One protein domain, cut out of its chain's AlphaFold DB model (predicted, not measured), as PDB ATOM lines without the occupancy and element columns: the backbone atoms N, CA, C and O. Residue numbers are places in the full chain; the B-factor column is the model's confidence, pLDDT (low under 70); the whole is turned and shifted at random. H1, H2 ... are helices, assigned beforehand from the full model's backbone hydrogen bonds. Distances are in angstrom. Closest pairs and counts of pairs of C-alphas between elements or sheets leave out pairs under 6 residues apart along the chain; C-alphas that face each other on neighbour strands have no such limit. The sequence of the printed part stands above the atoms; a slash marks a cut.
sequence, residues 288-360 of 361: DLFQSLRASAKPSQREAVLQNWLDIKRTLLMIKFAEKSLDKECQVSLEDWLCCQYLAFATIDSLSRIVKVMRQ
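This is residues 288 to 360 of the 361 residues of the protein "Protein kinase domain-containing protein" of Micrurus lemniscatus lemniscatus (UniProt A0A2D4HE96). One long helix, H2, makes the long axis, with short H1 folded back beside its beginning. After H2 a link of seven residues turns back, H3 packs obliquely on the middle of H2 with residues 340 to 344, and H4 meets H2 nearly at right angles nearer its beginning. The printed part has 73 residues with four named helices in the order H1 to H4, which hold 60 of them, and no named strand; its class is all helix, and it is a loose rod with a radius of gyration of the C-alphas of 15.2 A, spanning 49 by 20 by 19 A.

H1, residues 288 to 295, is close to but not clearly touching H2, residues 299 to 326; their closest C-alphas, of Leu 293 and Arg 302, are 5.6 A apart. H2 and H3, residues 334 to 345, form a helical hairpin at a steep tilt of 38 degrees, opposite ways; they touch through residues 310 to 317 and 340 to 344 alone, closest at the C-alphas of Arg 314 and Leu 343, 6.3 A. H4, residues 348 to 359, touches H2 about perpendicular, at 74 degrees, H4 with residues 348 to 351 alone and H2 with residues 303 to 307 alone; the closest C-alphas, of Leu 306 and Ile 348, are 6.0 A apart. H3 is apart from H1 and H4. Every O i to N i+4 pair is within hydrogen-bond range in H1, H3 and H4, and 23 of 24 in H2.

H1, 10.7 A long, begins at C-alpha 288 (33.375, -59.512, 42.242). H2 is 41.6 A, H3 17.0 A and H4 16.2 A long, ending at C-alpha 359 (40.751, -49.390, 46.498).

The C-alphas farthest apart, of Ala 297 and Lys 328, are 49.1 A apart. The printed part has no cut and no long link; residues 330 and 360 have pLDDT under 70.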
ATOM      1  N   ASP A 288      33.468 -58.875  43.569       82.38
ATOM      2  CA  ASP A 288      33.375 -59.512  42.242       82.38
ATOM      3  C   ASP A 288      33.163 -58.489  41.111       82.38
ATOM      4  O   ASP A 288      33.781 -58.557  40.039       82.38
ATOM      5  N   LEU A 289      32.328 -57.472  41.358       83.25
ATOM      6  CA  LEU A 289      32.152 -56.379  40.404       83.25
ATOM      7  C   LEU A 289      33.406 -55.503  40.368       83.25
ATOM      8  O   LEU A 289      33.805 -55.042  39.300       83.25
ATOM      9  N   PHE A 290      34.081 -55.305  41.504       80.81
ATOM     10  CA  PHE A 290      35.352 -54.583  41.528       80.81
ATOM     11  C   PHE A 290      36.436 -55.290  40.723       80.81
ATOM     12  O   PHE A 290      37.169 -54.598  40.018       80.81
ATOM     13  N   GLN A 291      36.511 -56.620  40.763       83.19
ATOM     14  CA  GLN A 291      37.412 -57.418  39.931       83.19
ATOM     15  C   GLN A 291      37.080 -57.255  38.444       83.19
ATOM     16  O   GLN A 291      37.970 -56.952  37.649       83.19
ATOM     17  N   SER A 292      35.798 -57.318  38.078       82.44
ATOM     18  CA  SER A 292      35.337 -57.072  36.702       82.44
ATOM     19  C   SER A 292      35.722 -55.668  36.207       82.44
ATOM     20  O   SER A 292      36.234 -55.490  35.100       82.44
ATOM     21  N   LEU A 293      35.572 -54.654  37.065       82.94
ATOM     22  CA  LEU A 293      35.982 -53.276  36.778       82.94
ATOM     23  C   LEU A 293      37.510 -53.109  36.688       82.94
ATOM     24  O   LEU A 293      37.973 -52.191  36.005       82.94
ATOM     25  N   ARG A 294      38.300 -53.938  37.392       80.06
ATOM     26  CA  ARG A 294      39.774 -53.974  37.275       80.06
ATOM     27  C   ARG A 294      40.198 -54.599  35.944       80.06
ATOM     28  O   ARG A 294      41.065 -54.040  35.282       80.06
ATOM     29  N   ALA A 295      39.565 -55.703  35.549       81.75
ATOM     30  CA  ALA A 295      39.863 -56.416  34.306       81.75
ATOM     31  C   ALA A 295      39.514 -55.599  33.050       81.75
ATOM     32  O   ALA A 295      40.195 -55.687  32.030       81.75
ATOM     33  N   SER A 296      38.474 -54.767  33.120       80.69
ATOM     34  CA  SER A 296      38.110 -53.864  32.028       80.69
ATOM     35  C   SER A 296      39.176 -52.784  31.829       80.69
ATOM     36  O   SER A 296      39.358 -51.945  32.705       80.69
ATOM     37  N   ALA A 297      39.844 -52.744  30.671       72.94
ATOM     38  CA  ALA A 297      40.856 -51.727  30.362       72.94
ATOM     39  C   ALA A 297      40.248 -50.359  29.993       72.94
ATOM     40  O   ALA A 297      40.821 -49.314  30.311       72.94
ATOM     41  N   LYS A 298      39.072 -50.348  29.348       87.56
ATOM     42  CA  LYS A 298      38.454 -49.129  28.800       87.56
ATOM     43  C   LYS A 298      37.561 -48.426  29.838       87.56
ATOM     44  O   LYS A 298      36.743 -49.101  30.466       87.56
ATOM     45  N   PRO A 299      37.653 -47.089  29.998       85.44
ATOM     46  CA  PRO A 299      36.763 -46.322  30.879       85.44
ATOM     47  C   PRO A 299      35.274 -46.497  30.548       85.44
ATOM     48  O   PRO A 299      34.495 -46.809  31.439       85.44
ATOM     49  N   SER A 300      34.907 -46.444  29.264       88.12
ATOM     50  CA  SER A 300      33.516 -46.596  28.806       88.12
ATOM     51  C   SER A 300      32.886 -47.942  29.177       88.12
ATOM     52  O   SER A 300      31.700 -48.024  29.477       88.12
ATOM     53  N   GLN A 301      33.682 -49.014  29.205       87.50
ATOM     54  CA  GLN A 301      33.220 -50.328  29.655       87.50
ATOM     55  C   GLN A 301      32.964 -50.348  31.167       87.50
ATOM     56  O   GLN A 301      31.988 -50.945  31.611       87.50
ATOM     57  N   ARG A 302      33.800 -49.668  31.965       87.31
ATOM     58  CA  ARG A 302      33.592 -49.546  33.419       87.31
ATOM     59  C   ARG A 302      32.321 -48.760  33.731       87.31
ATOM     60  O   ARG A 302      31.549 -49.176  34.589       87.31
ATOM     61  N   GLU A 303      32.092 -47.669  33.006       90.50
ATOM     62  CA  GLU A 303      30.877 -46.855  33.116       90.50
ATOM     63  C   GLU A 303      29.628 -47.668  32.764       90.50
ATOM     64  O   GLU A 303      28.682 -47.691  33.548       90.50
ATOM     65  N   ALA A 304      29.652 -48.419  31.657       91.81
ATOM     66  CA  ALA A 304      28.542 -49.286  31.262       91.81
ATOM     67  C   ALA A 304      28.228 -50.362  32.317       91.81
ATOM     68  O   ALA A 304      27.065 -50.608  32.626       91.81
ATOM     69  N   VAL A 305      29.252 -50.980  32.916       91.69
ATOM     70  CA  VAL A 305      29.071 -51.972  33.991       91.69
ATOM     71  C   VAL A 305      28.412 -51.348  35.226       91.69
ATOM     72  O   VAL A 305      27.491 -51.938  35.790       91.69
ATOM     73  N   LEU A 306      28.852 -50.156  35.640       92.25
ATOM     74  CA  LEU A 306      28.262 -49.443  36.778       92.25
ATOM     75  C   LEU A 306      26.828 -48.985  36.496       92.25
ATOM     76  O   LEU A 306      25.976 -49.084  37.379       92.25
ATOM     77  N   GLN A 307      26.555 -48.529  35.273       95.12
ATOM     78  CA  GLN A 307      25.217 -48.132  34.845       95.12
ATOM     79  C   GLN A 307      24.254 -49.323  34.867       95.12
ATOM     80  O   GLN A 307      23.219 -49.258  35.524       95.12
ATOM     81  N   ASN A 308      24.644 -50.449  34.266       94.19
ATOM     82  CA  ASN A 308      23.845 -51.676  34.283       94.19
ATOM     83  C   ASN A 308      23.563 -52.149  35.716       94.19
ATOM     84  O   ASN A 308      22.450 -52.567  36.032       94.19
ATOM     85  N   TRP A 309      24.560 -52.068  36.604       95.44
ATOM     86  CA  TRP A 309      24.380 -52.404  38.014       95.44
ATOM     87  C   TRP A 309      23.349 -51.490  38.696       95.44
ATOM     88  O   TRP A 309      22.475 -51.990  39.407       95.44
ATOM     89  N   LEU A 310      23.418 -50.174  38.460       96.25
ATOM     90  CA  LEU A 310      22.454 -49.211  38.998       96.25
ATOM     91  C   LEU A 310      21.036 -49.496  38.508       96.25
ATOM     92  O   LEU A 310      20.111 -49.516  39.321       96.25
ATOM     93  N   ASP A 311      20.871 -49.744  37.211       97.44
ATOM     94  CA  ASP A 311      19.562 -49.989  36.610       97.44
ATOM     95  C   ASP A 311      18.930 -51.260  37.182       97.44
ATOM     96  O   ASP A 311      17.798 -51.219  37.661       97.44
ATOM     97  N   ILE A 312      19.695 -52.355  37.286       97.00
ATOM     98  CA  ILE A 312      19.228 -53.592  37.926       97.00
ATOM     99  C   ILE A 312      18.816 -53.333  39.382       97.00
ATOM    100  O   ILE A 312      17.739 -53.755  39.806       97.00
ATOM    101  N   LYS A 313      19.643 -52.632  40.170       97.25
ATOM    102  CA  LYS A 313      19.336 -52.360  41.584       97.25
ATOM    103  C   LYS A 313      18.093 -51.492  41.757       97.25
ATOM    104  O   LYS A 313      17.289 -51.774  42.644       97.25
ATOM    105  N   ARG A 314      17.909 -50.478  40.910       98.00
ATOM    106  CA  ARG A 314      16.716 -49.618  40.904       98.00
ATOM    107  C   ARG A 314      15.464 -50.398  40.523       98.00
ATOM    108  O   ARG A 314      14.457 -50.280  41.215       98.00
ATOM    109  N   THR A 315      15.534 -51.234  39.488       98.06
ATOM    110  CA  THR A 315      14.413 -52.089  39.079       98.06
ATOM    111  C   THR A 315      14.019 -53.059  40.189       98.06
ATOM    112  O   THR A 315      12.840 -53.147  40.519       98.06
ATOM    113  N   LEU A 316      14.982 -53.733  40.826       97.31
ATOM    114  CA  LEU A 316      14.706 -54.642  41.945       97.31
ATOM    115  C   LEU A 316      14.072 -53.919  43.140       97.31
ATOM    116  O   LEU A 316      13.151 -54.447  43.759       97.31
ATOM    117  N   LEU A 317      14.530 -52.703  43.454       95.38
ATOM    118  CA  LEU A 317      13.924 -51.896  44.509       95.38
ATOM    119  C   LEU A 317      12.476 -51.527  44.165       95.38
ATOM    120  O   LEU A 317      11.597 -51.638  45.013       95.38
ATOM    121  N   MET A 318      12.217 -51.135  42.918       96.12
ATOM    122  CA  MET A 318      10.873 -50.796  42.452       96.12
ATOM    123  C   MET A 318       9.928 -52.004  42.506       96.12
ATOM    124  O   MET A 318       8.802 -51.862  42.977       96.12
ATOM    125  N   ILE A 319      10.399 -53.195  42.114       95.56
ATOM    126  CA  ILE A 319       9.645 -54.454  42.244       95.56
ATOM    127  C   ILE A 319       9.326 -54.735  43.715       95.56
ATOM    128  O   ILE A 319       8.165 -54.942  44.050       95.56
ATOM    129  N   LYS A 320      10.318 -54.639  44.612       93.12
ATOM    130  CA  LYS A 320      10.124 -54.838  46.057       93.12
ATOM    131  C   LYS A 320       9.035 -53.924  46.632       93.12
ATOM    132  O   LYS A 320       8.237 -54.359  47.457       93.12
ATOM    133  N   PHE A 321       8.994 -52.653  46.227       92.69
ATOM    134  CA  PHE A 321       7.947 -51.727  46.674       92.69
ATOM    135  C   PHE A 321       6.583 -52.018  46.037       92.69
ATOM    136  O   PHE A 321       5.565 -51.879  46.715       92.69
ATOM    137  N   ALA A 322       6.545 -52.453  44.774       93.06
ATOM    138  CA  ALA A 322       5.311 -52.885  44.125       93.06
ATOM    139  C   ALA A 322       4.706 -54.112  44.827       93.06
ATOM    140  O   ALA A 322       3.517 -54.108  45.135       93.06
ATOM    141  N   GLU A 323       5.524 -55.109  45.171       91.19
ATOM    142  CA  GLU A 323       5.098 -56.289  45.935       91.19
ATOM    143  C   GLU A 323       4.567 -55.902  47.320       91.19
ATOM    144  O   GLU A 323       3.444 -56.261  47.668       91.19
ATOM    145  N   LYS A 324       5.300 -55.060  48.062       88.69
ATOM    146  CA  LYS A 324       4.856 -54.545  49.370       88.69
ATOM    147  C   LYS A 324       3.531 -53.788  49.321       88.69
ATOM    148  O   LYS A 324       2.830 -53.736  50.328       88.69
ATOM    149  N   SER A 325       3.188 -53.169  48.190       87.69
ATOM    150  CA  SER A 325       1.916 -52.451  48.048       87.69
ATOM    151  C   SER A 325       0.699 -53.384  47.982       87.69
ATOM    152  O   SER A 325      -0.418 -52.949  48.259       87.69
ATOM    153  N   LEU A 326       0.914 -54.660  47.643       88.38
ATOM    154  CA  LEU A 326      -0.113 -55.703  47.644       88.38
ATOM    155  C   LEU A 326      -0.295 -56.332  49.038       88.38
ATOM    156  O   LEU A 326      -1.336 -56.934  49.312       88.38
ATOM    157  N   ASP A 327       0.686 -56.167  49.930       84.88
ATOM    158  CA  ASP A 327       0.631 -56.656  51.305       84.88
ATOM    159  C   ASP A 327      -0.276 -55.784  52.180       84.88
ATOM    160  O   ASP A 327      -0.176 -54.557  52.224       84.88
ATOM    161  N   LYS A 328      -1.128 -56.433  52.981       73.06
ATOM    162  CA  LYS A 328      -2.112 -55.762  53.852       73.06
ATOM    163  C   LYS A 328      -1.491 -54.841  54.909       73.06
ATOM    164  O   LYS A 328      -2.180 -53.968  55.433       73.06
ATOM    165  N   GLU A 329      -0.226 -55.054  55.263       70.88
ATOM    166  CA  GLU A 329       0.453 -54.278  56.304       70.88
ATOM    167  C   GLU A 329       1.244 -53.084  55.758       70.88
ATOM    168  O   GLU A 329       1.503 -52.165  56.533       70.88
ATOM    169  N   CYS A 330       1.580 -53.078  54.456       62.44
ATOM    170  CA  CYS A 330       2.292 -52.016  53.728       62.44
ATOM    171  C   CYS A 330       3.339 -51.264  54.584       62.44
ATOM    172  O   CYS A 330       3.340 -50.035  54.680       62.44
ATOM    173  N   GLN A 331       4.219 -52.008  55.270       76.38
ATOM    174  CA  GLN A 331       5.228 -51.409  56.144       76.38
ATOM    175  C   GLN A 331       6.531 -51.140  55.384       76.38
ATOM    176  O   GLN A 331       7.228 -52.049  54.912       76.38
ATOM    177  N   VAL A 332       6.874 -49.857  55.294       85.69
ATOM    178  CA  VAL A 332       8.179 -49.388  54.824       85.69
ATOM    179  C   VAL A 332       9.103 -49.288  56.033       85.69
ATOM    180  O   VAL A 332       8.813 -48.563  56.984       85.69
ATOM    181  N   SER A 333      10.203 -50.038  56.012       89.12
ATOM    182  CA  SER A 333      11.198 -49.988  57.086       89.12
ATOM    183  C   SER A 333      12.128 -48.781  56.922       89.12
ATOM    184  O   SER A 333      12.290 -48.246  55.822       89.12
ATOM    185  N   LEU A 334      12.799 -48.377  58.005       91.31
ATOM    186  CA  LEU A 334      13.861 -47.366  57.942       91.31
ATOM    187  C   LEU A 334      14.984 -47.793  56.977       91.31
ATOM    188  O   LEU A 334      15.480 -46.971  56.211       91.31
ATOM    189  N   GLU A 335      15.332 -49.081  56.937       93.00
ATOM    190  CA  GLU A 335      16.334 -49.588  55.994       93.00
ATOM    191  C   GLU A 335      15.894 -49.419  54.530       93.00
ATOM    192  O   GLU A 335      16.701 -49.016  53.690       93.00
ATOM    193  N   ASP A 336      14.614 -49.660  54.222       93.19
ATOM    194  CA  ASP A 336      14.079 -49.443  52.874       93.19
ATOM    195  C   ASP A 336      14.223 -47.979  52.452       93.19
ATOM    196  O   ASP A 336      14.654 -47.701  51.334       93.19
ATOM    197  N   TRP A 337      13.914 -47.039  53.352       94.25
ATOM    198  CA  TRP A 337      14.054 -45.610  53.076       94.25
ATOM    199  C   TRP A 337      15.515 -45.205  52.836       94.25
ATOM    200  O   TRP A 337      15.798 -44.511  51.857       94.25
ATOM    201  N   LEU A 338      16.454 -45.684  53.661       96.25
ATOM    202  CA  LEU A 338      17.887 -45.415  53.484       96.25
ATOM    203  C   LEU A 338      18.421 -45.996  52.160       96.25
ATOM    204  O   LEU A 338      19.182 -45.334  51.449       96.25
ATOM    205  N   CYS A 339      17.984 -47.204  51.792       97.00
ATOM    206  CA  CYS A 339      18.329 -47.834  50.517       97.00
ATOM    207  C   CYS A 339      17.754 -47.053  49.319       97.00
ATOM    208  O   CYS A 339      18.460 -46.815  48.337       97.00
ATOM    209  N   CYS A 340      16.505 -46.582  49.418       96.56
ATOM    210  CA  CYS A 340      15.893 -45.704  48.417       96.56
ATOM    211  C   CYS A 340      16.688 -44.418  48.223       96.56
ATOM    212  O   CYS A 340      16.964 -44.050  47.083       96.56
ATOM    213  N   GLN A 341      17.096 -43.753  49.308       96.31
ATOM    214  CA  GLN A 341      17.929 -42.556  49.210       96.31
ATOM    215  C   GLN A 341      19.241 -42.845  48.478       96.31
ATOM    216  O   GLN A 341      19.630 -42.087  47.593       96.31
ATOM    217  N   TYR A 342      19.906 -43.958  48.790       97.38
ATOM    218  CA  TYR A 342      21.121 -44.338  48.080       97.38
ATOM    219  C   TYR A 342      20.879 -44.518  46.575       97.38
ATOM    220  O   TYR A 342      21.520 -43.852  45.765       97.38
ATOM    221  N   LEU A 343      19.938 -45.378  46.180       97.25
ATOM    222  CA  LEU A 343      19.739 -45.730  44.770       97.25
ATOM    223  C   LEU A 343      19.108 -44.601  43.939       97.25
ATOM    224  O   LEU A 343      19.355 -44.524  42.731       97.25
ATOM    225  N   ALA A 344      18.342 -43.705  44.566       96.38
ATOM    226  CA  ALA A 344      17.792 -42.523  43.908       96.38
ATOM    227  C   ALA A 344      18.885 -41.514  43.524       96.38
ATOM    228  O   ALA A 344      18.842 -40.967  42.425       96.38
ATOM    229  N   PHE A 345      19.881 -41.301  44.392       95.88
ATOM    230  CA  PHE A 345      20.909 -40.268  44.198       95.88
ATOM    231  C   PHE A 345      22.278 -40.802  43.745       95.88
ATOM    232  O   PHE A 345      23.155 -40.013  43.394       95.88
ATOM    233  N   ALA A 346      22.492 -42.121  43.720       95.88
ATOM    234  CA  ALA A 346      23.731 -42.707  43.216       95.88
ATOM    235  C   ALA A 346      23.916 -42.453  41.708       95.88
ATOM    236  O   ALA A 346      23.011 -42.666  40.899       95.88
ATOM    237  N   THR A 347      25.123 -42.047  41.318       95.31
ATOM    238  CA  THR A 347      25.529 -41.842  39.923       95.31
ATOM    239  C   THR A 347      26.760 -42.687  39.609       95.31
ATOM    240  O   THR A 347      27.445 -43.168  40.515       95.31
ATOM    241  N   ILE A 348      27.079 -42.857  38.324       94.19
ATOM    242  CA  ILE A 348      28.306 -43.553  37.905       94.19
ATOM    243  C   ILE A 348      29.544 -42.880  38.520       94.19
ATOM    244  O   ILE A 348      30.450 -43.569  38.994       94.19
ATOM    245  N   ASP A 349      29.566 -41.545  38.574       92.44
ATOM    246  CA  ASP A 349      30.666 -40.771  39.156       92.44
ATOM    247  C   ASP A 349      30.793 -40.976  40.662       92.44
ATOM    248  O   ASP A 349      31.903 -41.148  41.174       92.44
ATOM    249  N   SER A 350      29.670 -40.965  41.394       92.56
ATOM    250  CA  SER A 350      29.703 -41.186  42.839       92.56
ATOM    251  C   SER A 350      30.191 -42.597  43.153       92.56
ATOM    252  O   SER A 350      31.127 -42.743  43.935       92.56
ATOM    253  N   LEU A 351      29.670 -43.616  42.462       90.88
ATOM    254  CA  LEU A 351      30.139 -44.993  42.606       90.88
ATOM    255  C   LEU A 351      31.621 -45.119  42.259       90.88
ATOM    256  O   LEU A 351      32.381 -45.681  43.037       90.88
ATOM    257  N   SER A 352      32.062 -44.545  41.139       88.75
ATOM    258  CA  SER A 352      33.467 -44.595  40.722       88.75
ATOM    259  C   SER A 352      34.404 -43.973  41.756       88.75
ATOM    260  O   SER A 352      35.492 -44.502  41.986       88.75
ATOM    261  N   ARG A 353      33.992 -42.876  42.408       89.75
ATOM    262  CA  ARG A 353      34.739 -42.273  43.522       89.75
ATOM    263  C   ARG A 353      34.800 -43.201  44.731       89.75
ATOM    264  O   ARG A 353      35.897 -43.466  45.209       89.75
ATOM    265  N   ILE A 354      33.675 -43.767  45.163       89.75
ATOM    266  CA  ILE A 354      33.648 -44.699  46.303       89.75
ATOM    267  C   ILE A 354      34.493 -45.947  46.030       89.75
ATOM    268  O   ILE A 354      35.251 -46.382  46.892       89.75
ATOM    269  N   VAL A 355      34.445 -46.488  44.812       84.62
ATOM    270  CA  VAL A 355      35.303 -47.609  44.409       84.62
ATOM    271  C   VAL A 355      36.781 -47.236  44.479       84.62
ATOM    272  O   VAL A 355      37.589 -48.073  44.866       84.62
ATOM    273  N   LYS A 356      37.161 -46.000  44.132       85.56
ATOM    274  CA  LYS A 356      38.546 -45.530  44.286       85.56
ATOM    275  C   LYS A 356      38.950 -45.426  45.755       85.56
ATOM    276  O   LYS A 356      40.006 -45.946  46.088       85.56
ATOM    277  N   VAL A 357      38.107 -44.844  46.612       86.00
ATOM    278  CA  VAL A 357      38.360 -44.744  48.064       86.00
ATOM    279  C   VAL A 357      38.556 -46.135  48.673       86.00
ATOM    280  O   VAL A 357      39.540 -46.382  49.349       86.00
ATOM    281  N   MET A 358      37.693 -47.094  48.331       80.19
ATOM    282  CA  MET A 358      37.788 -48.477  48.826       80.19
ATOM    283  C   MET A 358      38.988 -49.265  48.268       80.19
ATOM    284  O   MET A 358      39.348 -50.320  48.804       80.19
ATOM    285  N   ARG A 359      39.589 -48.787  47.169       75.19
ATOM    286  CA  ARG A 359      40.751 -49.390  46.498       75.19
ATOM    287  C   ARG A 359      42.082 -48.784  46.912       75.19
ATOM    288  O   ARG A 359      43.093 -49.451  46.714       75.19
ATOM    289  N   GLN A 360      42.103 -47.541  47.386       63.09
ATOM    290  CA  GLN A 360      43.289 -47.005  48.033       63.09
ATOM    291  C   GLN A 360      43.525 -47.882  49.267       63.09
ATOM    292  O   GLN A 360      42.608 -48.056  50.068       63.09
TER     293      GLN A 360